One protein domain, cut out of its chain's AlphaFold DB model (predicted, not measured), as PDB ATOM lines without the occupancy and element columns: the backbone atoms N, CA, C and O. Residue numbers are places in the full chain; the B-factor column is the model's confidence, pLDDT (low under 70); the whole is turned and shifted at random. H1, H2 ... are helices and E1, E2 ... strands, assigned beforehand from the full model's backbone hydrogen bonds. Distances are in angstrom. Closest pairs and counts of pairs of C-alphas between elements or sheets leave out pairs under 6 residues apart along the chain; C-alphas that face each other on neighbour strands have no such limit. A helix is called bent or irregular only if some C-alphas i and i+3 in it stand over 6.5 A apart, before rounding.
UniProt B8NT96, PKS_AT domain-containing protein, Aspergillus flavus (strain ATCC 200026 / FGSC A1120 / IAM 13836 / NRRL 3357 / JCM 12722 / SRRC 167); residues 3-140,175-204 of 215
ATOM      1  N   ASN A   3     -19.312  -0.237 -62.108       92.31
ATOM      2  CA  ASN A   3     -18.448   0.616 -62.938       92.31
ATOM      3  C   ASN A   3     -16.940   0.325 -62.806       92.31
ATOM      4  O   ASN A   3     -16.169   0.796 -63.629       92.31
ATOM      5  N   VAL A   4     -16.504  -0.419 -61.781       94.38
ATOM      6  CA  VAL A   4     -15.078  -0.734 -61.555       94.38
ATOM      7  C   VAL A   4     -14.723  -2.185 -61.886       94.38
ATOM      8  O   VAL A   4     -13.570  -2.582 -61.746       94.38
ATOM      9  N   VAL A   5     -15.699  -2.986 -62.320       95.56
ATOM     10  CA  VAL A   5     -15.548  -4.439 -62.486       95.56
ATOM     11  C   VAL A   5     -14.476  -4.799 -63.505       95.56
ATOM     12  O   VAL A   5     -13.650  -5.661 -63.225       95.56
ATOM     13  N   GLU A   6     -14.460  -4.137 -64.660       96.00
ATOM     14  CA  GLU A   6     -13.508  -4.449 -65.728       96.00
ATOM     15  C   GLU A   6     -12.066  -4.130 -65.315       96.00
ATOM     16  O   GLU A   6     -11.175  -4.973 -65.436       96.00
ATOM     17  N   ALA A   7     -11.852  -2.938 -64.745       96.75
ATOM     18  CA  ALA A   7     -10.554  -2.525 -64.225       96.75
ATOM     19  C   ALA A   7     -10.074  -3.463 -63.107       96.75
ATOM     20  O   ALA A   7      -8.919  -3.893 -63.113       96.75
ATOM     21  N   TYR A   8     -10.972  -3.831 -62.188       96.75
ATOM     22  CA  TYR A   8     -10.673  -4.759 -61.104       96.75
ATOM     23  C   TYR A   8     -10.312  -6.151 -61.632       96.75
ATOM     24  O   TYR A   8      -9.240  -6.654 -61.309       96.75
ATOM     25  N   PHE A   9     -11.136  -6.738 -62.506       97.31
ATOM     26  CA  PHE A   9     -10.873  -8.048 -63.108       97.31
ATOM     27  C   PHE A   9      -9.526  -8.075 -63.826       97.31
ATOM     28  O   PHE A   9      -8.744  -9.004 -63.635       97.31
ATOM     29  N   LYS A  10      -9.223  -7.038 -64.618       97.44
ATOM     30  CA  LYS A  10      -7.943  -6.916 -65.319       97.44
ATOM     31  C   LYS A  10      -6.766  -6.891 -64.343       97.44
ATOM     32  O   LYS A  10      -5.770  -7.558 -64.607       97.44
ATOM     33  N   ALA A  11      -6.895  -6.179 -63.222       97.62
ATOM     34  CA  ALA A  11      -5.853  -6.091 -62.200       97.62
ATOM     35  C   ALA A  11      -5.590  -7.433 -61.497       97.62
ATOM     36  O   ALA A  11      -4.443  -7.733 -61.177       97.62
ATOM     37  N   ILE A  12      -6.625  -8.254 -61.291       97.19
ATOM     38  CA  ILE A  12      -6.497  -9.538 -60.583       97.19
ATOM     39  C   ILE A  12      -6.412 -10.760 -61.505       97.19
ATOM     40  O   ILE A  12      -6.288 -11.879 -61.017       97.19
ATOM     41  N   LYS A  13      -6.455 -10.584 -62.832       97.00
ATOM     42  CA  LYS A  13      -6.534 -11.679 -63.822       97.00
ATOM     43  C   LYS A  13      -5.419 -12.722 -63.686       97.00
ATOM     44  O   LYS A  13      -5.615 -13.879 -64.045       97.00
ATOM     45  N   THR A  14      -4.246 -12.316 -63.211       97.00
ATOM     46  CA  THR A  14      -3.069 -13.185 -63.060       97.00
ATOM     47  C   THR A  14      -3.081 -14.009 -61.772       97.00
ATOM     48  O   THR A  14      -2.285 -14.940 -61.650       97.00
ATOM     49  N   ILE A  15      -3.974 -13.700 -60.825       95.31
ATOM     50  CA  ILE A  15      -4.108 -14.441 -59.571       95.31
ATOM     51  C   ILE A  15      -4.706 -15.811 -59.881       95.31
ATOM     52  O   ILE A  15      -5.819 -15.921 -60.398       95.31
ATOM     53  N   LYS A  16      -3.955 -16.863 -59.555       95.06
ATOM     54  CA  LYS A  16      -4.394 -18.246 -59.728       95.06
ATOM     55  C   LYS A  16      -5.008 -18.760 -58.425       95.06
ATOM     56  O   LYS A  16      -4.394 -18.571 -57.373       95.06
ATOM     57  N   PRO A  17      -6.181 -19.409 -58.479       95.00
ATOM     58  CA  PRO A  17      -6.727 -20.087 -57.315       95.00
ATOM     59  C   PRO A  17      -5.829 -21.256 -56.899       95.00
ATOM     60  O   PRO A  17      -5.119 -21.841 -57.723       95.00
ATOM     61  N   ALA A  18      -5.875 -21.607 -55.617       93.12
ATOM     62  CA  ALA A  18      -5.263 -22.839 -55.135       93.12
ATOM     63  C   ALA A  18      -6.060 -24.050 -55.645       93.12
ATOM     64  O   ALA A  18      -7.275 -23.978 -55.793       93.12
ATOM     65  N   THR A  19      -5.399 -25.179 -55.892       91.69
ATOM     66  CA  THR A  19      -6.076 -26.427 -56.288       91.69
ATOM     67  C   THR A  19      -6.519 -27.260 -55.091       91.69
ATOM     68  O   THR A  19      -7.477 -28.019 -55.189       91.69
ATOM     69  N   THR A  20      -5.852 -27.101 -53.949       92.50
ATOM     70  CA  THR A  20      -6.143 -27.821 -52.709       92.50
ATOM     71  C   THR A  20      -6.137 -26.866 -51.522       92.50
ATOM     72  O   THR A  20      -5.490 -25.817 -51.541       92.50
ATOM     73  N   ALA A  21      -6.881 -27.223 -50.479       90.06
ATOM     74  CA  ALA A  21      -6.881 -26.519 -49.206       90.06
ATOM     75  C   ALA A  21      -7.047 -27.526 -48.068       90.06
ATOM     76  O   ALA A  21      -7.736 -28.532 -48.209       90.06
ATOM     77  N   ILE A  22      -6.418 -27.226 -46.934       89.19
ATOM     78  CA  ILE A  22      -6.588 -27.983 -45.685       89.19
ATOM     79  C   ILE A  22      -7.955 -27.670 -45.060       89.19
ATOM     80  O   ILE A  22      -8.522 -28.489 -44.342       89.19
ATOM     81  N   ALA A  23      -8.473 -26.470 -45.332       89.75
ATOM     82  CA  ALA A  23      -9.695 -25.971 -44.739       89.75
ATOM     83  C   ALA A  23     -10.899 -26.071 -45.681       89.75
ATOM     84  O   ALA A  23     -10.773 -25.832 -46.883       89.75
ATOM     85  N   ILE A  24     -12.080 -26.341 -45.120       91.88
ATOM     86  CA  ILE A  24     -13.348 -26.267 -45.853       91.88
ATOM     87  C   ILE A  24     -13.751 -24.799 -45.972       91.88
ATOM     88  O   ILE A  24     -13.890 -24.098 -44.969       91.88
ATOM     89  N   PHE A  25     -13.958 -24.322 -47.196       93.62
ATOM     90  CA  PHE A  25     -14.350 -22.940 -47.436       93.62
ATOM     91  C   PHE A  25     -15.858 -22.828 -47.666       93.62
ATOM     92  O   PHE A  25     -16.384 -23.343 -48.655       93.62
ATOM     93  N   PHE A  26     -16.550 -22.112 -46.781       95.00
ATOM     94  CA  PHE A  26     -17.943 -21.726 -46.992       95.00
ATOM     95  C   PHE A  26     -17.961 -20.339 -47.635       95.00
ATOM     96  O   PHE A  26     -17.505 -19.357 -47.059       95.00
ATOM     97  N   SER A  27     -18.470 -20.244 -48.856       96.31
ATOM     98  CA  SER A  27     -18.590 -18.997 -49.595       96.31
ATOM     99  C   SER A  27     -19.850 -18.244 -49.186       96.31
ATOM    100  O   SER A  27     -20.966 -18.751 -49.290       96.31
ATOM    101  N   SER A  28     -19.679 -16.980 -48.803       95.38
ATOM    102  CA  SER A  28     -20.783 -16.037 -48.630       95.38
ATOM    103  C   SER A  28     -21.314 -15.488 -49.962       95.38
ATOM    104  O   SER A  28     -22.331 -14.811 -49.970       95.38
ATOM    105  N   VAL A  29     -20.680 -15.801 -51.095       96.12
ATOM    106  CA  VAL A  29     -21.152 -15.421 -52.436       96.12
ATOM    107  C   VAL A  29     -22.146 -16.450 -52.963       96.12
ATOM    108  O   VAL A  29     -23.216 -16.089 -53.441       96.12
ATOM    109  N   THR A  30     -21.817 -17.740 -52.839       94.38
ATOM    110  CA  THR A  30     -22.687 -18.849 -53.272       94.38
ATOM    111  C   THR A  30     -23.590 -19.366 -52.148       94.38
ATOM    112  O   THR A  30     -24.549 -20.093 -52.401       94.38
ATOM    113  N   GLY A  31     -23.307 -18.995 -50.895       93.06
ATOM    114  CA  GLY A  31     -24.061 -19.425 -49.720       93.06
ATOM    115  C   GLY A  31     -23.852 -20.903 -49.380       93.06
ATOM    116  O   GLY A  31     -24.788 -21.548 -48.909       93.06
ATOM    117  N   GLY A  32     -22.684 -21.478 -49.675       91.50
ATOM    118  CA  GLY A  32     -22.365 -22.895 -49.463       91.50
ATOM    119  C   GLY A  32     -20.880 -23.203 -49.630       91.50
ATOM    120  O   GLY A  32     -20.071 -22.286 -49.714       91.50
ATOM    121  N   ILE A  33     -20.513 -24.486 -49.650       93.31
ATOM    122  CA  ILE A  33     -19.116 -24.901 -49.830       93.31
ATOM    123  C   ILE A  33     -18.653 -24.523 -51.245       93.31
ATOM    124  O   ILE A  33     -19.388 -24.747 -52.207       93.31
ATOM    125  N   ALA A  34     -17.456 -23.953 -51.363       94.44
ATOM    126  CA  ALA A  34     -16.802 -23.699 -52.646       94.44
ATOM    127  C   ALA A  34     -15.447 -24.410 -52.694       94.44
ATOM    128  O   ALA A  34     -14.740 -24.470 -51.682       94.44
ATOM    129  N   ALA A  35     -15.081 -24.945 -53.860       95.44
ATOM    130  CA  ALA A  35     -13.782 -25.576 -54.019       95.44
ATOM    131  C   ALA A  35     -12.686 -24.499 -54.103       95.44
ATOM    132  O   ALA A  35     -12.924 -23.419 -54.647       95.44
ATOM    133  N   PRO A  36     -11.458 -24.781 -53.632       95.44
ATOM    134  CA  PRO A  36     -10.341 -23.842 -53.746       95.44
ATOM    135  C   PRO A  36     -10.108 -23.361 -55.184       95.44
ATOM    136  O   PRO A  36      -9.849 -22.177 -55.398       95.44
ATOM    137  N   ALA A  37     -10.290 -24.261 -56.159       95.75
ATOM    138  CA  ALA A  37     -10.122 -23.984 -57.584       95.75
ATOM    139  C   ALA A  37     -11.134 -22.960 -58.132       95.75
ATOM    140  O   ALA A  37     -10.842 -22.284 -59.118       95.75
ATOM    141  N   ASP A  38     -12.285 -22.796 -57.473       94.25
ATOM    142  CA  ASP A  38     -13.334 -21.860 -57.888       94.25
ATOM    143  C   ASP A  38     -13.027 -20.418 -57.453       94.25
ATOM    144  O   ASP A  38     -13.608 -19.469 -57.981       94.25
ATOM    145  N   LEU A  39     -12.086 -20.214 -56.520       95.69
ATOM    146  CA  LEU A  39     -11.758 -18.914 -55.912       95.69
ATOM    147  C   LEU A  39     -10.837 -18.050 -56.797       95.69
ATOM    148  O   LEU A  39      -9.875 -17.432 -56.328       95.69
ATOM    149  N   GLY A  40     -11.113 -18.030 -58.102       96.19
ATOM    150  CA  GLY A  40     -10.373 -17.272 -59.107       96.19
ATOM    151  C   GLY A  40     -10.881 -15.835 -59.310       96.19
ATOM    152  O   GLY A  40     -11.817 -15.385 -58.646       96.19
ATOM    153  N   PRO A  41     -10.309 -15.093 -60.275       97.25
ATOM    154  CA  PRO A  41     -10.660 -13.695 -60.551       97.25
ATOM    155  C   PRO A  41     -12.158 -13.432 -60.754       97.25
ATOM    156  O   PRO A  41     -12.690 -12.439 -60.260       97.25
ATOM    157  N   ALA A  42     -12.856 -14.337 -61.446       95.44
ATOM    158  CA  ALA A  42     -14.296 -14.228 -61.675       95.44
ATOM    159  C   ALA A  42     -15.098 -14.293 -60.363       95.44
ATOM    160  O   ALA A  42     -16.009 -13.493 -60.158       95.44
ATOM    161  N   TYR A  43     -14.709 -15.179 -59.444       96.69
ATOM    162  CA  TYR A  43     -15.327 -15.285 -58.125       96.69
ATOM    163  C   TYR A  43     -15.123 -14.008 -57.304       96.69
ATOM    164  O   TYR A  43     -16.063 -13.510 -56.692       96.69
ATOM    165  N   TRP A  44     -13.924 -13.420 -57.317       96.81
ATOM    166  CA  TRP A  44     -13.659 -12.183 -56.573       96.81
ATOM    167  C   TRP A  44     -14.404 -10.972 -57.148       96.81
ATOM    168  O   TRP A  44     -14.880 -10.126 -56.390       96.81
ATOM    169  N   VAL A  45     -14.588 -10.912 -58.471       96.31
ATOM    170  CA  VAL A  45     -15.505  -9.949 -59.102       96.31
ATOM    171  C   VAL A  45     -16.942 -10.172 -58.632       96.31
ATOM    172  O   VAL A  45     -17.645  -9.210 -58.308       96.31
ATOM    173  N   GLN A  46     -17.391 -11.425 -58.575       95.50
ATOM    174  CA  GLN A  46     -18.728 -11.762 -58.097       95.50
ATOM    175  C   GLN A  46     -18.902 -11.363 -56.627       95.50
ATOM    176  O   GLN A  46     -19.886 -10.719 -56.284       95.50
ATOM    177  N   ASN A  47     -17.910 -11.620 -55.777       95.81
ATOM    178  CA  ASN A  47     -17.901 -11.197 -54.376       95.81
ATOM    179  C   ASN A  47     -18.056  -9.673 -54.211       95.81
ATOM    180  O   ASN A  47     -18.694  -9.209 -53.272       95.81
ATOM    181  N   LEU A  48     -17.505  -8.884 -55.139       94.56
ATOM    182  CA  LEU A  48     -17.612  -7.421 -55.139       94.56
ATOM    183  C   LEU A  48     -18.991  -6.909 -55.606       94.56
ATOM    184  O   LEU A  48     -19.374  -5.773 -55.311       94.56
ATOM    185  N   THR A  49     -19.712  -7.697 -56.404       94.69
ATOM    186  CA  THR A  49     -20.889  -7.234 -57.162       94.69
ATOM    187  C   THR A  49     -22.200  -7.894 -56.759       94.69
ATOM    188  O   THR A  49     -23.258  -7.298 -56.971       94.69
ATOM    189  N   SER A  50     -22.147  -9.094 -56.192       94.06
ATOM    190  CA  SER A  50     -23.296  -9.858 -55.715       94.06
ATOM    191  C   SER A  50     -23.612  -9.573 -54.247       94.06
ATOM    192  O   SER A  50     -22.808  -9.031 -53.491       94.06
ATOM    193  N   THR A  51     -24.822  -9.946 -53.840       94.56
ATOM    194  CA  THR A  51     -25.263  -9.889 -52.445       94.56
ATOM    195  C   THR A  51     -24.540 -10.929 -51.595       94.56
ATOM    196  O   THR A  51     -24.383 -12.072 -52.016       94.56
ATOM    197  N   VAL A  52     -24.178 -10.554 -50.367       94.69
ATOM    198  CA  VAL A  52     -23.523 -11.448 -49.404       94.69
ATOM    199  C   VAL A  52     -24.569 -12.327 -48.704       94.69
ATOM    200  O   VAL A  52     -25.371 -11.849 -47.906       94.69
ATOM    201  N   LEU A  53     -24.529 -13.632 -48.962       95.69
ATOM    202  CA  LEU A  53     -25.373 -14.688 -48.392       95.69
ATOM    203  C   LEU A  53     -24.780 -15.266 -47.094       95.69
ATOM    204  O   LEU A  53     -24.636 -16.480 -46.936       95.69
ATOM    205  N   PHE A  54     -24.416 -14.391 -46.155       94.38
ATOM    206  CA  PHE A  54     -23.724 -14.771 -44.919       94.38
ATOM    207  C   PHE A  54     -24.504 -15.782 -44.069       94.38
ATOM    208  O   PHE A  54     -23.968 -16.830 -43.716       94.38
ATOM    209  N   THR A  55     -25.775 -15.493 -43.780       94.00
ATOM    210  CA  THR A  55     -26.645 -16.352 -42.962       94.00
ATOM    211  C   THR A  55     -26.776 -17.752 -43.558       94.00
ATOM    212  O   THR A  55     -26.740 -18.732 -42.823       94.00
ATOM    213  N   ASN A  56     -26.846 -17.864 -44.890       93.19
ATOM    214  CA  ASN A  56     -26.937 -19.154 -45.576       93.19
ATOM    215  C   ASN A  56     -25.633 -19.951 -45.447       93.19
ATOM    216  O   ASN A  56     -25.666 -21.141 -45.136       93.19
ATOM    217  N   ALA A  57     -24.486 -19.297 -45.659       94.75
ATOM    218  CA  ALA A  57     -23.176 -19.931 -45.533       94.75
ATOM    219  C   ALA A  57     -22.912 -20.404 -44.092       94.75
ATOM    220  O   ALA A  57     -22.540 -21.558 -43.881       94.75
ATOM    221  N   LEU A  58     -23.173 -19.541 -43.103       94.25
ATOM    222  CA  LEU A  58     -23.042 -19.862 -41.681       94.25
ATOM    223  C   LEU A  58     -24.032 -20.954 -41.253       94.25
ATOM    224  O   LEU A  58     -23.653 -21.876 -40.538       94.25
ATOM    225  N   GLY A  59     -25.273 -20.893 -41.739       92.62
ATOM    226  CA  GLY A  59     -26.291 -21.913 -41.502       92.62
ATOM    227  C   GLY A  59     -25.848 -23.296 -41.963       92.62
ATOM    228  O   GLY A  59     -25.928 -24.249 -41.196       92.62
ATOM    229  N   LYS A  60     -25.299 -23.401 -43.179       91.56
ATOM    230  CA  LYS A  60     -24.753 -24.665 -43.697       91.56
ATOM    231  C   LYS A  60     -23.515 -25.135 -42.934       91.56
ATOM    232  O   LYS A  60     -23.370 -26.332 -42.731       91.56
ATOM    233  N   MET A  61     -22.648 -24.220 -42.501       92.25
ATOM    234  CA  MET A  61     -21.465 -24.561 -41.700       92.25
ATOM    235  C   MET A  61     -21.835 -25.099 -40.312       92.25
ATOM    236  O   MET A  61     -21.166 -25.986 -39.789       92.25
ATOM    237  N   CYS A  62     -22.887 -24.554 -39.703       91.38
ATOM    238  CA  CYS A  62     -23.334 -24.926 -38.363       91.38
ATOM    239  C   CYS A  62     -24.447 -25.987 -38.347       91.38
ATOM    240  O   CYS A  62     -24.921 -26.326 -37.260       91.38
ATOM    241  N   ALA A  63     -24.860 -26.494 -39.513       83.38
ATOM    242  CA  ALA A  63     -25.843 -27.566 -39.624       83.38
ATOM    243  C   ALA A  63     -25.355 -28.852 -38.927       83.38
ATOM    244  O   ALA A  63     -24.157 -29.037 -38.697       83.38
ATOM    245  N   ASP A  64     -26.291 -29.721 -38.540       67.06
ATOM    246  CA  ASP A  64     -25.987 -30.931 -37.773       67.06
ATOM    247  C   ASP A  64     -25.041 -31.882 -38.531       67.06
ATOM    248  O   ASP A  64     -25.260 -32.207 -39.696       67.06
ATOM    249  N   GLY A  65     -23.982 -32.327 -37.848       71.88
ATOM    250  CA  GLY A  65     -22.966 -33.242 -38.372       71.88
ATOM    251  C   GLY A  65     -21.679 -33.227 -37.541       71.88
ATOM    252  O   GLY A  65     -21.498 -32.372 -36.669       71.88
ATOM    253  N   GLU A  66     -20.771 -34.164 -37.821       71.19
ATOM    254  CA  GLU A  66     -19.452 -34.272 -37.167       71.19
ATOM    255  C   GLU A  66     -18.525 -33.081 -37.472       71.19
ATOM    256  O   GLU A  66     -17.610 -32.786 -36.710       71.19
ATOM    257  N   SER A  67     -18.786 -32.360 -38.565       77.19
ATOM    258  CA  SER A  67     -18.004 -31.202 -39.016       77.19
ATOM    259  C   SER A  67     -18.435 -29.868 -38.399       77.19
ATOM    260  O   SER A  67     -17.836 -28.834 -38.701       77.19
ATOM    261  N   ARG A  68     -19.463 -29.857 -37.538       88.44
ATOM    262  CA  ARG A  68     -19.949 -28.629 -36.902       88.44
ATOM    263  C   ARG A  68     -18.877 -28.036 -35.974       88.44
ATOM    264  O   ARG A  68     -18.434 -28.723 -35.052       88.44
ATOM    265  N   PRO A  69     -18.523 -26.747 -36.121       90.56
ATOM    266  CA  PRO A  69     -17.552 -26.117 -35.239       90.56
ATOM    267  C   PRO A  69     -18.113 -25.964 -33.821       90.56
ATOM    268  O   PRO A  69     -19.277 -25.615 -33.628       90.56
ATOM    269  N   ASN A  70     -17.264 -26.158 -32.813       90.44
ATOM    270  CA  ASN A  70     -17.604 -25.884 -31.412       90.44
ATOM    271  C   ASN A  70     -17.366 -24.407 -31.016       90.44
ATOM    272  O   ASN A  70     -17.808 -23.962 -29.950       90.44
ATOM    273  N   MET A  71     -16.680 -23.647 -31.875       93.44
ATOM    274  CA  MET A  71     -16.331 -22.245 -31.682       93.44
ATOM    275  C   MET A  71     -16.132 -21.533 -33.027       93.44
ATOM    276  O   MET A  71     -15.602 -22.102 -33.979       93.44
ATOM    277  N   LEU A  72     -16.521 -20.262 -33.076       95.50
ATOM    278  CA  LEU A  72     -16.314 -19.338 -34.185       95.50
ATOM    279  C   LEU A  72     -15.322 -18.255 -33.759       95.50
ATOM    280  O   LEU A  72     -15.512 -17.608 -32.726       95.50
ATOM    281  N   ILE A  73     -14.282 -18.043 -34.565       96.12
ATOM    282  CA  ILE A  73     -13.300 -16.978 -34.350       96.12
ATOM    283  C   ILE A  73     -13.479 -15.929 -35.446       96.12
ATOM    284  O   ILE A  73     -13.260 -16.205 -36.623       96.12
ATOM    285  N   GLU A  74     -13.875 -14.715 -35.069       95.69
ATOM    286  CA  GLU A  74     -13.984 -13.596 -36.007       95.69
ATOM    287  C   GLU A  74     -12.635 -12.886 -36.122       95.69
ATOM    288  O   GLU A  74     -12.207 -12.240 -35.161       95.69
ATOM    289  N   LEU A  75     -11.991 -12.965 -37.296       94.31
ATOM    290  CA  LEU A  75     -10.867 -12.080 -37.594       94.31
ATOM    291  C   LEU A  75     -11.354 -10.806 -38.271       94.31
ATOM    292  O   LEU A  75     -12.024 -10.810 -39.303       94.31
ATOM    293  N   GLY A  76     -10.940  -9.691 -37.699       90.25
ATOM    294  CA  GLY A  76     -11.244  -8.367 -38.203       90.25
ATOM    295  C   GLY A  76     -10.797  -7.313 -37.202       90.25
ATOM    296  O   GLY A  76     -10.399  -7.660 -36.094       90.25
ATOM    297  N   PRO A  77     -10.862  -6.024 -37.567       88.31
ATOM    298  CA  PRO A  77     -10.458  -4.920 -36.694       88.31
ATOM    299  C   PRO A  77     -11.441  -4.662 -35.533       88.31
ATOM    300  O   PRO A  77     -11.169  -3.833 -34.668       88.31
ATOM    301  N   HIS A  78     -12.602  -5.324 -35.535       92.06
ATOM    302  CA  HIS A  78     -13.613  -5.324 -34.475       92.06
ATOM    303  C   HIS A  78     -14.585  -6.498 -34.706       92.06
ATOM    304  O   HIS A  78     -14.816  -6.869 -35.851       92.06
ATOM    305  N   SER A  79     -15.211  -6.993 -33.637       92.69
ATOM    306  CA  SER A  79     -16.442  -7.812 -33.580       92.69
ATOM    307  C   SER A  79     -17.711  -7.250 -34.272       92.69
ATOM    308  O   SER A  79     -18.769  -7.111 -33.649       92.69
ATOM    309  N   ALA A  80     -17.645  -6.945 -35.568       93.56
ATOM    310  CA  ALA A  80     -18.795  -6.494 -36.355       93.56
ATOM    311  C   ALA A  80     -19.836  -7.605 -36.594       93.56
ATOM    312  O   ALA A  80     -21.024  -7.312 -36.744       93.56
ATOM    313  N   LEU A  81     -19.424  -8.878 -36.604       94.62
ATOM    314  CA  LEU A  81     -20.298 -10.013 -36.925       94.62
ATOM    315  C   LEU A  81     -20.953 -10.653 -35.699       94.62
ATOM    316  O   LEU A  81     -21.812 -11.518 -35.859       94.62
ATOM    317  N   LYS A  82     -20.631 -10.202 -34.481       93.81
ATOM    318  CA  LYS A  82     -21.175 -10.753 -33.226       93.81
ATOM    319  C   LYS A  82     -22.705 -10.847 -33.216       93.81
ATOM    320  O   LYS A  82     -23.257 -11.879 -32.840       93.81
ATOM    321  N   GLY A  83     -23.385  -9.766 -33.603       94.69
ATOM    322  CA  GLY A  83     -24.850  -9.712 -33.680       94.69
ATOM    323  C   GLY A  83     -25.408 -10.671 -34.740       94.69
ATOM    324  O   GLY A  83     -26.126 -11.599 -34.372       94.69
ATOM    325  N   PRO A  84     -25.021 -10.512 -36.022       94.25
ATOM    326  CA  PRO A  84     -25.451 -11.398 -37.105       94.25
ATOM    327  C   PRO A  84     -25.196 -12.890 -36.852       94.25
ATOM    328  O   PRO A  84     -26.066 -13.711 -37.137       94.25
ATOM    329  N   ILE A  85     -24.038 -13.253 -36.287       95.31
ATOM    330  CA  ILE A  85     -23.714 -14.638 -35.908       95.31
ATOM    331  C   ILE A  85     -24.706 -15.132 -34.862       95.31
ATOM    332  O   ILE A  85     -25.360 -16.148 -35.074       95.31
ATOM    333  N   ARG A  86     -24.867 -14.394 -33.757       94.06
ATOM    334  CA  ARG A  86     -25.787 -14.770 -32.676       94.06
ATOM    335  C   ARG A  86     -27.207 -14.986 -33.196       94.06
ATOM    336  O   ARG A  86     -27.848 -15.958 -32.812       94.06
ATOM    337  N   ASP A  87     -27.696 -14.082 -34.035       93.56
ATOM    338  CA  ASP A  87     -29.069 -14.136 -34.534       93.56
ATOM    339  C   ASP A  87     -29.250 -15.289 -35.540       93.56
ATOM    340  O   ASP A  87     -30.259 -15.989 -35.492       93.56
ATOM    341  N   THR A  88     -28.229 -15.577 -36.357       93.00
ATOM    342  CA  THR A  88     -28.213 -16.749 -37.248       93.00
ATOM    343  C   THR A  88     -28.240 -18.058 -36.458       93.00
ATOM    344  O   THR A  88     -29.080 -18.909 -36.730       93.00
ATOM    345  N   LEU A  89     -27.376 -18.215 -35.447       92.56
ATOM    346  CA  LEU A  89     -27.332 -19.430 -34.620       92.56
ATOM    347  C   LEU A  89     -28.661 -19.653 -33.881       92.56
ATOM    348  O   LEU A  89     -29.195 -20.758 -33.867       92.56
ATOM    349  N   LYS A  90     -29.264 -18.586 -33.342       90.88
ATOM    350  CA  LYS A  90     -30.606 -18.664 -32.739       90.88
ATOM    351  C   LYS A  90     -31.662 -19.196 -33.713       90.88
ATOM    352  O   LYS A  90     -32.533 -19.942 -33.280       90.88
ATOM    353  N   GLY A  91     -31.580 -18.824 -34.990       89.12
ATOM    354  CA  GLY A  91     -32.504 -19.279 -36.030       89.12
ATOM    355  C   GLY A  91     -32.342 -20.751 -36.426       89.12
ATOM    356  O   GLY A  91     -33.312 -21.352 -36.870       89.12
ATOM    357  N   ILE A  92     -31.153 -21.341 -36.252       88.12
ATOM    358  CA  ILE A  92     -30.898 -22.757 -36.580       88.12
ATOM    359  C   ILE A  92     -31.445 -23.680 -35.483       88.12
ATOM    360  O   ILE A  92     -32.034 -24.713 -35.784       88.12
ATOM    361  N   GLY A  93     -31.266 -23.309 -34.210       84.56
ATOM    362  CA  GLY A  93     -31.862 -24.014 -33.075       84.56
ATOM    363  C   GLY A  93     -30.895 -24.358 -31.933       84.56
ATOM    364  O   GLY A  93     -29.703 -24.025 -31.983       84.56
ATOM    365  N   PRO A  94     -31.392 -25.044 -30.883       80.56
ATOM    366  CA  PRO A  94     -30.680 -25.247 -29.617       80.56
ATOM    367  C   PRO A  94     -29.277 -25.875 -29.709       80.56
ATOM    368  O   PRO A  94     -28.405 -25.442 -28.951       80.56
ATOM    369  N   PRO A  95     -28.991 -26.843 -30.608       78.88
ATOM    370  CA  PRO A  95     -27.651 -27.426 -30.716       78.88
ATOM    371  C   PRO A  95     -26.562 -26.398 -31.051       78.88
ATOM    372  O   PRO A  95     -25.443 -26.488 -30.547       78.88
ATOM    373  N   THR A  96     -26.900 -25.381 -31.846       82.19
ATOM    374  CA  THR A  96     -25.955 -24.337 -32.270       82.19
ATOM    375  C   THR A  96     -25.778 -23.218 -31.241       82.19
ATOM    376  O   THR A  96     -24.786 -22.495 -31.283       82.19
ATOM    377  N   ALA A  97     -26.666 -23.122 -30.243       79.12
ATOM    378  CA  ALA A  97     -26.549 -22.152 -29.154       79.12
ATOM    379  C   ALA A  97     -25.326 -22.399 -28.249       79.12
ATOM    380  O   ALA A  97     -24.907 -21.506 -27.515       79.12
ATOM    381  N   LYS A  98     -24.744 -23.606 -28.298       85.81
ATOM    382  CA  LYS A  98     -23.533 -23.979 -27.548       85.81
ATOM    383  C   LYS A  98     -22.233 -23.579 -28.253       85.81
ATOM    384  O   LYS A  98     -21.167 -23.678 -27.641       85.81
ATOM    385  N   ILE A  99     -22.310 -23.153 -29.516       92.62
ATOM    386  CA  ILE A  99     -21.144 -22.730 -30.293       92.62
ATOM    387  C   ILE A  99     -20.631 -21.417 -29.706       92.62
ATOM    388  O   ILE A  99     -21.352 -20.423 -29.633       92.62
ATOM    389  N   ALA A 100     -19.377 -21.417 -29.266       93.38
ATOM    390  CA  ALA A 100     -18.762 -20.208 -28.743       93.38
ATOM    391  C   ALA A 100     -18.367 -19.233 -29.840       93.38
ATOM    392  O   ALA A 100     -18.222 -19.590 -31.003       93.38
ATOM    393  N   TYR A 101     -18.139 -17.993 -29.435       95.25
ATOM    394  CA  TYR A 101     -17.704 -16.930 -30.316       95.25
ATOM    395  C   TYR A 101     -16.617 -16.111 -29.618       95.25
ATOM    396  O   TYR A 101     -16.810 -15.698 -28.472       95.25
ATOM    397  N   ALA A 102     -15.507 -15.853 -30.310       95.88
ATOM    398  CA  ALA A 102     -14.494 -14.898 -29.872       95.88
ATOM    399  C   ALA A 102     -14.022 -14.021 -31.043       95.88
ATOM    400  O   ALA A 102     -13.691 -14.547 -32.107       95.88
ATOM    401  N   PRO A 103     -13.964 -12.693 -30.874       95.81
ATOM    402  CA  PRO A 103     -13.293 -11.817 -31.822       95.81
ATOM    403  C   PRO A 103     -11.793 -11.753 -31.539       95.81
ATOM    404  O   PRO A 103     -11.385 -11.804 -30.383       95.81
ATOM    405  N   THR A 104     -10.969 -11.557 -32.566       94.31
ATOM    406  CA  THR A 104      -9.520 -11.369 -32.363       94.31
ATOM    407  C   THR A 104      -9.122  -9.935 -32.055       94.31
ATOM    408  O   THR A 104      -8.076  -9.709 -31.458       94.31
ATOM    409  N   VAL A 105      -9.932  -8.955 -32.462       94.00
ATOM    410  CA  VAL A 105      -9.726  -7.540 -32.133       94.00
ATOM    411  C   VAL A 105     -11.057  -6.928 -31.727       94.00
ATOM    412  O   VAL A 105     -12.106  -7.199 -32.323       94.00
ATOM    413  N   VAL A 106     -11.016  -6.082 -30.704       92.19
ATOM    414  CA  VAL A 106     -12.154  -5.295 -30.235       92.19
ATOM    415  C   VAL A 106     -11.787  -3.821 -30.347       92.19
ATOM    416  O   VAL A 106     -10.697  -3.408 -29.957       92.19
ATOM    417  N   ARG A 107     -12.684  -3.008 -30.908       89.75
ATOM    418  CA  ARG A 107     -12.436  -1.570 -31.050       89.75
ATOM    419  C   ARG A 107     -12.291  -0.919 -29.680       89.75
ATOM    420  O   ARG A 107     -13.042  -1.240 -28.765       89.75
ATOM    421  N   ASN A 108     -11.370   0.038 -29.587       89.56
ATOM    422  CA  ASN A 108     -11.017   0.729 -28.342       89.56
ATOM    423  C   ASN A 108     -10.449  -0.213 -27.260       89.56
ATOM    424  O   ASN A 108     -10.499   0.116 -26.080       89.56
ATOM    425  N   SER A 109      -9.921  -1.370 -27.663       90.50
ATOM    426  CA  SER A 109      -9.180  -2.296 -26.811       90.50
ATOM    427  C   SER A 109      -7.784  -2.507 -27.380       90.50
ATOM    428  O   SER A 109      -7.565  -2.369 -28.584       90.50
ATOM    429  N   GLU A 110      -6.852  -2.877 -26.509       93.06
ATOM    430  CA  GLU A 110      -5.507  -3.271 -26.901       93.06
ATOM    431  C   GLU A 110      -5.572  -4.577 -27.730       93.06
ATOM    432  O   GLU A 110      -6.048  -5.597 -27.216       93.06
ATOM    433  N   PRO A 111      -5.137  -4.583 -29.011       90.88
ATOM    434  CA  PRO A 111      -5.307  -5.741 -29.892       90.88
ATOM    435  C   PRO A 111      -4.568  -6.988 -29.408       90.88
ATOM    436  O   PRO A 111      -5.049  -8.103 -29.604       90.88
ATOM    437  N   SER A 112      -3.413  -6.806 -28.762       91.38
ATOM    438  CA  SER A 112      -2.632  -7.915 -28.212       91.38
ATOM    439  C   SER A 112      -3.394  -8.658 -27.111       91.38
ATOM    440  O   SER A 112      -3.411  -9.888 -27.108       91.38
ATOM    441  N   HIS A 113      -4.104  -7.935 -26.242       92.31
ATOM    442  CA  HIS A 113      -4.947  -8.531 -25.205       92.31
ATOM    443  C   HIS A 113      -6.141  -9.272 -25.811       92.31
ATOM    444  O   HIS A 113      -6.346 -10.440 -25.504       92.31
ATOM    445  N   SER A 114      -6.877  -8.646 -26.737       93.00
ATOM    446  CA  SER A 114      -8.034  -9.294 -27.377       93.00
ATOM    447  C   SER A 114      -7.658 -10.567 -28.141       93.00
ATOM    448  O   SER A 114      -8.413 -11.539 -28.145       93.00
ATOM    449  N   LEU A 115      -6.477 -10.592 -28.763       93.38
ATOM    450  CA  LEU A 115      -5.980 -11.782 -29.440       93.38
ATOM    451  C   LEU A 115      -5.612 -12.895 -28.447       93.38
ATOM    452  O   LEU A 115      -5.933 -14.056 -28.698       93.38
ATOM    453  N   LEU A 116      -4.973 -12.556 -27.321       94.12
ATOM    454  CA  LEU A 116      -4.671 -13.515 -26.252       94.12
ATOM    455  C   LEU A 116      -5.945 -14.048 -25.585       94.12
ATOM    456  O   LEU A 116      -6.015 -15.242 -25.302       94.12
ATOM    457  N   ASP A 117      -6.975 -13.218 -25.418       94.44
ATOM    458  CA  ASP A 117      -8.291 -13.647 -24.934       94.44
ATOM    459  C   ASP A 117      -8.937 -14.653 -25.898       94.44
ATOM    460  O   ASP A 117      -9.455 -15.689 -25.472       94.44
ATOM    461  N   ALA A 118      -8.871 -14.394 -27.210       94.44
ATOM    462  CA  ALA A 118      -9.366 -15.320 -28.228       94.44
ATOM    463  C   ALA A 118      -8.593 -16.649 -28.221       94.44
ATOM    464  O   ALA A 118      -9.203 -17.717 -28.306       94.44
ATOM    465  N   ALA A 119      -7.266 -16.594 -28.066       94.44
ATOM    466  CA  ALA A 119      -6.420 -17.776 -27.923       94.44
ATOM    467  C   ALA A 119      -6.767 -18.567 -26.650       94.44
ATOM    468  O   ALA A 119      -6.985 -19.774 -26.717       94.44
ATOM    469  N   GLY A 120      -6.913 -17.900 -25.503       94.31
ATOM    470  CA  GLY A 120      -7.330 -18.530 -24.249       94.31
ATOM    471  C   GLY A 120      -8.705 -19.193 -24.359       94.31
ATOM    472  O   GLY A 120      -8.877 -20.342 -23.948       94.31
ATOM    473  N   ALA A 121      -9.670 -18.522 -24.990       94.19
ATOM    474  CA  ALA A 121     -10.999 -19.074 -25.235       94.19
ATOM    475  C   ALA A 121     -10.966 -20.325 -26.134       94.19
ATOM    476  O   ALA A 121     -11.709 -21.275 -25.879       94.19
ATOM    477  N   ALA A 122     -10.095 -20.349 -27.149       94.06
ATOM    478  CA  ALA A 122      -9.879 -21.523 -27.991       94.06
ATOM    479  C   ALA A 122      -9.203 -22.666 -27.212       94.06
ATOM    480  O   ALA A 122      -9.642 -23.815 -27.298       94.06
ATOM    481  N   TYR A 123      -8.187 -22.356 -26.402       94.31
ATOM    482  CA  TYR A 123      -7.455 -23.329 -25.588       94.31
ATOM    483  C   TYR A 123      -8.366 -24.068 -24.602       94.31
ATOM    484  O   TYR A 123      -8.377 -25.296 -24.566       94.31
ATOM    485  N   VAL A 124      -9.209 -23.337 -23.863       94.31
ATOM    486  CA  VAL A 124     -10.183 -23.914 -22.913       94.31
ATOM    487  C   VAL A 124     -11.185 -24.850 -23.607       94.31
ATOM    488  O   VAL A 124     -11.781 -25.715 -22.970       94.31
ATOM    489  N   ARG A 125     -11.356 -24.717 -24.926       90.62
ATOM    490  CA  ARG A 125     -12.242 -25.553 -25.751       90.62
ATOM    491  C   ARG A 125     -11.527 -26.699 -26.461       90.62
ATOM    492  O   ARG A 125     -12.135 -27.362 -27.299       90.62
ATOM    493  N   GLY A 126     -10.268 -26.950 -26.107       91.19
ATOM    494  CA  GLY A 126      -9.479 -28.068 -26.614       91.19
ATOM    495  C   GLY A 126      -8.703 -27.762 -27.893       91.19
ATOM    496  O   GLY A 126      -8.200 -28.693 -28.519       91.19
ATOM    497  N   ALA A 127      -8.584 -26.492 -28.300       90.69
ATOM    498  CA  ALA A 127      -7.667 -26.141 -29.378       90.69
ATOM    499  C   ALA A 127      -6.219 -26.390 -28.931       90.69
ATOM    500  O   ALA A 127      -5.787 -25.917 -27.876       90.69
ATOM    501  N   VAL A 128      -5.460 -27.111 -29.755       91.81
ATOM    502  CA  VAL A 128      -4.025 -27.306 -29.540       91.81
ATOM    503  C   VAL A 128      -3.309 -26.040 -29.987       91.81
ATOM    504  O   VAL A 128      -3.309 -25.702 -31.168       91.81
ATOM    505  N   LEU A 129      -2.722 -25.329 -29.029       90.69
ATOM    506  CA  LEU A 129      -1.983 -24.100 -29.279       90.69
ATOM    507  C   LEU A 129      -0.503 -24.300 -28.990       90.69
ATOM    508  O   LEU A 129      -0.130 -24.847 -27.952       90.69
ATOM    509  N   ASP A 130       0.338 -23.785 -29.882       90.00
ATOM    510  CA  ASP A 130       1.761 -23.667 -29.613       90.00
ATOM    511  C   ASP A 130       2.017 -22.419 -28.758       90.00
ATOM    512  O   ASP A 130       2.013 -21.278 -29.227       90.00
ATOM    513  N   MET A 131       2.235 -22.642 -27.465       87.19
ATOM    514  CA  MET A 131       2.496 -21.572 -26.505       87.19
ATOM    515  C   MET A 131       3.840 -20.876 -26.749       87.19
ATOM    516  O   MET A 131       4.008 -19.718 -26.364       87.19
ATOM    517  N   THR A 132       4.805 -21.543 -27.385       87.56
ATOM    518  CA  THR A 132       6.085 -20.921 -27.753       87.56
ATOM    519  C   THR A 132       5.843 -19.846 -28.796       87.56
ATOM    520  O   THR A 132       6.361 -18.736 -28.690       87.56
ATOM    521  N   GLU A 133       5.013 -20.168 -29.775       88.44
ATOM    522  CA  GLU A 133       4.664 -19.285 -30.873       88.44
ATOM    523  C   GLU A 133       3.819 -18.089 -30.447       88.44
ATOM    524  O   GLU A 133       4.054 -16.967 -30.899       88.44
ATOM    525  N   ILE A 134       2.888 -18.308 -29.518       88.38
ATOM    526  CA  ILE A 134       2.064 -17.240 -28.943       88.38
ATOM    527  C   ILE A 134       2.924 -16.257 -28.142       88.38
ATOM    528  O   ILE A 134       2.802 -15.045 -28.309       88.38
ATOM    529  N   ASN A 135       3.813 -16.766 -27.283       86.62
ATOM    530  CA  ASN A 135       4.621 -15.920 -26.402       86.62
ATOM    531  C   ASN A 135       5.830 -15.295 -27.116       86.62
ATOM    532  O   ASN A 135       6.305 -14.226 -26.725       86.62
ATOM    533  N   PHE A 136       6.350 -15.949 -28.159       87.94
ATOM    534  CA  PHE A 136       7.577 -15.550 -28.850       87.94
ATOM    535  C   PHE A 136       7.441 -15.564 -30.380       87.94
ATOM    536  O   PHE A 136       8.283 -16.160 -31.059       87.94
ATOM    537  N   PRO A 137       6.474 -14.829 -30.959       83.62
ATOM    538  CA  PRO A 137       6.163 -14.909 -32.390       83.62
ATOM    539  C   PRO A 137       7.335 -14.503 -33.297       83.62
ATOM    540  O   PRO A 137       7.447 -14.967 -34.429       83.62
ATOM    541  N   LYS A 138       8.243 -13.647 -32.802       85.06
ATOM    542  CA  LYS A 138       9.434 -13.195 -33.540       85.06
ATOM    543  C   LYS A 138      10.687 -14.007 -33.220       85.06
ATOM    544  O   LYS A 138      11.469 -14.313 -34.112       85.06
ATOM    545  N   SER A 139      10.912 -14.314 -31.943       84.62
ATOM    546  CA  SER A 139      12.174 -14.904 -31.486       84.62
ATOM    547  C   SER A 139      12.142 -16.422 -31.369       84.62
ATOM    548  O   SER A 139      13.206 -17.005 -31.183       84.62
ATOM    549  N   LYS A 140      10.966 -17.066 -31.444       82.81
ATOM    550  CA  LYS A 140      10.793 -18.523 -31.283       82.81
ATOM    551  C   LYS A 140      11.482 -19.053 -30.017       82.81
ATOM    552  O   LYS A 140      12.176 -20.060 -30.042       82.81
ATOM    553  N   THR A 175     -10.022 -35.285 -32.758       30.59
ATOM    554  CA  THR A 175      -9.610 -34.098 -33.520       30.59
ATOM    555  C   THR A 175     -10.514 -32.907 -33.183       30.59
ATOM    556  O   THR A 175     -11.737 -33.006 -33.237       30.59
ATOM    557  N   ALA A 176      -9.923 -31.760 -32.836       32.94
ATOM    558  CA  ALA A 176     -10.641 -30.492 -32.692       32.94
ATOM    559  C   ALA A 176     -10.537 -29.683 -33.995       32.94
ATOM    560  O   ALA A 176      -9.454 -29.573 -34.569       32.94
ATOM    561  N   SER A 177     -11.653 -29.108 -34.447       32.97
ATOM    562  CA  SER A 177     -11.730 -28.303 -35.670       32.97
ATOM    563  C   SER A 177     -11.999 -26.836 -35.322       32.97
ATOM    564  O   SER A 177     -12.992 -26.529 -34.661       32.97
ATOM    565  N   ALA A 178     -11.110 -25.923 -35.729       33.38
ATOM    566  CA  ALA A 178     -11.243 -24.477 -35.506       33.38
ATOM    567  C   ALA A 178     -11.473 -23.752 -36.840       33.38
ATOM    568  O   ALA A 178     -10.948 -24.160 -37.865       33.38
ATOM    569  N   THR A 179     -12.266 -22.680 -36.867       35.66
ATOM    570  CA  THR A 179     -12.627 -21.990 -38.120       35.66
ATOM    571  C   THR A 179     -12.142 -20.542 -38.121       35.66
ATOM    572  O   THR A 179     -12.430 -19.806 -37.181       35.66
ATOM    573  N   ILE A 180     -11.412 -20.139 -39.169       37.12
ATOM    574  CA  ILE A 180     -10.707 -18.852 -39.297       37.12
ATOM    575  C   ILE A 180     -11.399 -17.969 -40.351       37.12
ATOM    576  O   ILE A 180     -11.552 -18.376 -41.501       37.12
ATOM    577  N   PHE A 181     -11.786 -16.743 -39.995       30.09
ATOM    578  CA  PHE A 181     -12.467 -15.808 -40.903       30.09
ATOM    579  C   PHE A 181     -11.543 -14.703 -41.408       30.09
ATOM    580  O   PHE A 181     -11.087 -13.924 -40.596       30.09
ATOM    581  N   TRP A 182     -11.301 -14.538 -42.709       33.25
ATOM    582  CA  TRP A 182     -10.460 -13.426 -43.193       33.25
ATOM    583  C   TRP A 182     -11.268 -12.140 -43.436       33.25
ATOM    584  O   TRP A 182     -12.271 -12.153 -44.153       33.25
ATOM    585  N   GLY A 183     -10.792 -11.019 -42.880       33.72
ATOM    586  CA  GLY A 183     -11.218  -9.655 -43.218       33.72
ATOM    587  C   GLY A 183     -10.238  -8.965 -44.189       33.72
ATOM    588  O   GLY A 183      -9.059  -9.323 -44.221       33.72
ATOM    589  N   PRO A 184     -10.668  -7.961 -44.979       34.88
ATOM    590  CA  PRO A 184      -9.922  -7.453 -46.141       34.88
ATOM    591  C   PRO A 184      -8.782  -6.455 -45.831       34.88
ATOM    592  O   PRO A 184      -8.475  -5.603 -46.658       34.88
ATOM    593  N   TRP A 185      -8.120  -6.544 -44.674       33.69
ATOM    594  CA  TRP A 185      -7.067  -5.591 -44.279       33.69
ATOM    595  C   TRP A 185      -5.798  -6.269 -43.755       33.69
ATOM    596  O   TRP A 185      -5.330  -5.937 -42.675       33.69
ATOM    597  N   LEU A 186      -5.219  -7.215 -44.496       32.59
ATOM    598  CA  LEU A 186      -3.860  -7.702 -44.225       32.59
ATOM    599  C   LEU A 186      -3.118  -7.957 -45.543       32.59
ATOM    600  O   LEU A 186      -3.087  -9.067 -46.062       32.59
ATOM    601  N   CYS A 187      -2.484  -6.911 -46.079       25.84
ATOM    602  CA  CYS A 187      -1.383  -7.058 -47.031       25.84
ATOM    603  C   CYS A 187      -0.086  -7.291 -46.245       25.84
ATOM    604  O   CYS A 187       0.657  -6.345 -46.001       25.84
ATOM    605  N   SER A 188       0.159  -8.525 -45.798       26.27
ATOM    606  CA  SER A 188       1.493  -9.090 -45.506       26.27
ATOM    607  C   SER A 188       1.363 -10.582 -45.165       26.27
ATOM    608  O   SER A 188       0.444 -10.946 -44.429       26.27
ATOM    609  N   PRO A 189       2.254 -11.461 -45.658       26.69
ATOM    610  CA  PRO A 189       2.199 -12.882 -45.342       26.69
ATOM    611  C   PRO A 189       2.693 -13.115 -43.907       26.69
ATOM    612  O   PRO A 189       3.872 -12.937 -43.613       26.69
ATOM    613  N   ILE A 190       1.797 -13.534 -43.015       27.05
ATOM    614  CA  ILE A 190       2.173 -14.182 -41.754       27.05
ATOM    615  C   ILE A 190       1.897 -15.671 -41.951       27.05
ATOM    616  O   ILE A 190       0.746 -16.103 -41.979       27.05
ATOM    617  N   THR A 191       2.953 -16.452 -42.164       23.77
ATOM    618  CA  THR A 191       2.878 -17.909 -42.265       23.77
ATOM    619  C   THR A 191       2.791 -18.519 -40.868       23.77
ATOM    620  O   THR A 191       3.715 -18.401 -40.068       23.77
ATOM    621  N   TRP A 192       1.690 -19.213 -40.588       25.80
ATOM    622  CA  TRP A 192       1.582 -20.149 -39.470       25.80
ATOM    623  C   TRP A 192       1.443 -21.562 -40.040       25.80
ATOM    624  O   TRP A 192       0.601 -21.797 -40.905       25.80
ATOM    625  N   SER A 193       2.284 -22.490 -39.581       25.23
ATOM    626  CA  SER A 193       2.170 -23.917 -39.898       25.23
ATOM    627  C   SER A 193       1.455 -24.604 -38.742       25.23
ATOM    628  O   SER A 193       2.011 -24.728 -37.655       25.23
ATOM    629  N   LEU A 194       0.209 -25.015 -38.968       34.69
ATOM    630  CA  LEU A 194      -0.559 -25.832 -38.036       34.69
ATOM    631  C   LEU A 194      -0.656 -27.239 -38.627       34.69
ATOM    632  O   LEU A 194      -1.374 -27.467 -39.599       34.69
ATOM    633  N   HIS A 195       0.092 -28.180 -38.056       29.50
ATOM    634  CA  HIS A 195      -0.034 -29.592 -38.399       29.50
ATOM    635  C   HIS A 195      -1.290 -30.173 -37.733       29.50
ATOM    636  O   HIS A 195      -1.437 -30.099 -36.516       29.50
ATOM    637  N   GLY A 196      -2.167 -30.792 -38.529       29.06
ATOM    638  CA  GLY A 196      -3.056 -31.856 -38.043       29.06
ATOM    639  C   GLY A 196      -4.472 -31.494 -37.582       29.06
ATOM    640  O   GLY A 196      -5.094 -32.336 -36.944       29.06
ATOM    641  N   ALA A 197      -5.023 -30.323 -37.915       29.53
ATOM    642  CA  ALA A 197      -6.444 -30.041 -37.667       29.53
ATOM    643  C   ALA A 197      -7.191 -29.689 -38.960       29.53
ATOM    644  O   ALA A 197      -6.651 -29.037 -39.853       29.53
ATOM    645  N   THR A 198      -8.439 -30.142 -39.069       28.69
ATOM    646  CA  THR A 198      -9.389 -29.643 -40.063       28.69
ATOM    647  C   THR A 198      -9.805 -28.246 -39.629       28.69
ATOM    648  O   THR A 198     -10.217 -28.047 -38.489       28.69
ATOM    649  N   TYR A 199      -9.694 -27.264 -40.514       37.62
ATOM    650  CA  TYR A 199     -10.163 -25.907 -40.245       37.62
ATOM    651  C   TYR A 199     -11.315 -25.594 -41.200       37.62
ATOM    652  O   TYR A 199     -11.345 -26.130 -42.301       37.62
ATOM    653  N   SER A 200     -12.286 -24.764 -40.833       31.84
ATOM    654  CA  SER A 200     -13.178 -24.171 -41.846       31.84
ATOM    655  C   SER A 200     -12.836 -22.690 -41.999       31.84
ATOM    656  O   SER A 200     -12.276 -22.077 -41.095       31.84
ATOM    657  N   ALA A 201     -13.086 -22.087 -43.150       33.19
ATOM    658  CA  ALA A 201     -12.828 -20.667 -43.359       33.19
ATOM    659  C   ALA A 201     -14.020 -20.011 -44.051       33.19
ATOM    660  O   ALA A 201     -14.599 -20.574 -44.980       33.19
ATOM    661  N   LEU A 202     -14.385 -18.816 -43.590       32.22
ATOM    662  CA  LEU A 202     -15.446 -17.997 -44.172       32.22
ATOM    663  C   LEU A 202     -14.901 -16.571 -44.329       32.22
ATOM    664  O   LEU A 202     -14.516 -15.923 -43.363       32.22
ATOM    665  N   THR A 203     -14.817 -16.087 -45.566       35.91
ATOM    666  CA  THR A 203     -14.343 -14.725 -45.874       35.91
ATOM    667  C   THR A 203     -15.541 -13.802 -46.100       35.91
ATOM    668  O   THR A 203     -16.495 -14.172 -46.794       35.91
ATOM    669  N   MET A 204     -15.498 -12.591 -45.531       31.36
ATOM    670  CA  MET A 204     -16.509 -11.543 -45.735       31.36
ATOM    671  C   MET A 204     -15.883 -10.238 -46.233       31.36
ATOM    672  O   MET A 204     -14.897  -9.754 -45.679       31.36
TER     673      MET A 204
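Overview. This is residues 3 to 140 and 175 to 204 of the 215 residues of the protein "PKS_AT domain-containing protein" of Aspergillus flavus (strain ATCC 200026 / FGSC A1120 / IAM 13836 / NRRL 3357 / JCM 12722 / SRRC 167) (UniProt B8NT96). One strongly twisted sheet of six strands runs through the model, with H3 over E1 towards one edge and H6 over E3 and E4 at the other. H1 and H2 make a pair beyond the E2 edge, H4 and H5 follow on from H3's neighbourhood, H7 lies beyond H6, and residues 181 to 198 make a wide loop from E5 to E6. The printed part has 168 residues, with seven named helices and six named strands in the order H1 E1 E2 H2 H3 E3 H4 H5 E4 H6 H7 E5 E6. The sheet, E2 E1 E6 E5 E3 E4, is mixed, and the class is mixed, helices and strands. The whole is compact, with a radius of gyration of the C-alphas of 16.8 A and spans of 46 by 44 by 35 A.

Arrangement. E1, residues 23 to 27, is parallel to E6, residues 199 to 201, with N 201 and O 24 at 2.8 A. E1 and edge strand E2, residues 32 to 34, form an antiparallel hairpin, with N 27 and O 32 at 2.7 A. E6 is parallel to E5, residues 178 to 180, with N 180 and O 200 at 2.9 A. E5 and E3, residues 71 to 74, meet only at a point, where C-alphas 180 and 73 face each other at 5.9 A. E3 is parallel to edge strand E4, residues 100 to 103, with N 72 and O 100 at 2.8 A. E3, H4, residues 82 to 92, H5, residues 94 to 98, and E4 form a strand-helix-strand unit, two parallel strands joined through helices, with a right-handed crossover. H3, residues 54 to 61, is on the sheet over E1 at a height of 6.7 A; its C-alpha closest to E1 is that of Ala 57, 5.7 A from that of Phe 26. H6, residues 111 to 124, is on the sheet over E3 and E4 at a height of 9.4 A, along the strands at 11 degrees to E3 on the local plane; the closest C-alphas of H6 and E4 are those of Ala 118 and Ala 102, 5.4 A apart. H4 only grazes the sheet with residues 82 to 86. It touches H3 at a steep tilt of 55 degrees, the same way, closest at the C-alphas of Thr 88 and Thr 55, 5.9 A apart. H4 and H5 touch only at the corner, closest at the C-alphas of Leu 89 and Thr 96, 5.6 A apart. H1, residues 3 to 12, touches H2, residues 41 to 49, at a shallow tilt of 28 degrees, opposite ways, closest at the C-alphas of Ile 12 and Pro 41, 5.9 A apart. H7, residues 131 to 135, is near H6, with 5 pairs of C-alphas within 10 A. Every O i to N i+4 pair is within hydrogen-bond range in H2, H3, H4, H6 and H7, but 5 of 6 in H1 and 0 of 1 in H5, where 1 of 2 O i to N i+3 pairs is.

Along the chain. H1 begins at C-alpha 3 (-18.448, 0.616, -62.938), spans 15.9 A and is irregular, with C-alphas 3 and 6 at 7.6 A. H6 spans 20.1 A, H4 15.8 A, H2 12.6 A and E1 12.3 A. E6 ends at C-alpha 201 (-12.828, -20.667, -43.359).

Size, cuts and confidence. The two C-alphas farthest apart, those of Asn 3 and Thr 132, are 48.0 A apart. Residues 141 to 174 are not printed, and C-alphas 140 and 175 are 25.8 A apart across the cut. The link from E5 to E6 is long, with 18 residues. Mean pLDDT of the printed part is 81.1; residue 64 and residues 175 to 204 are under 70.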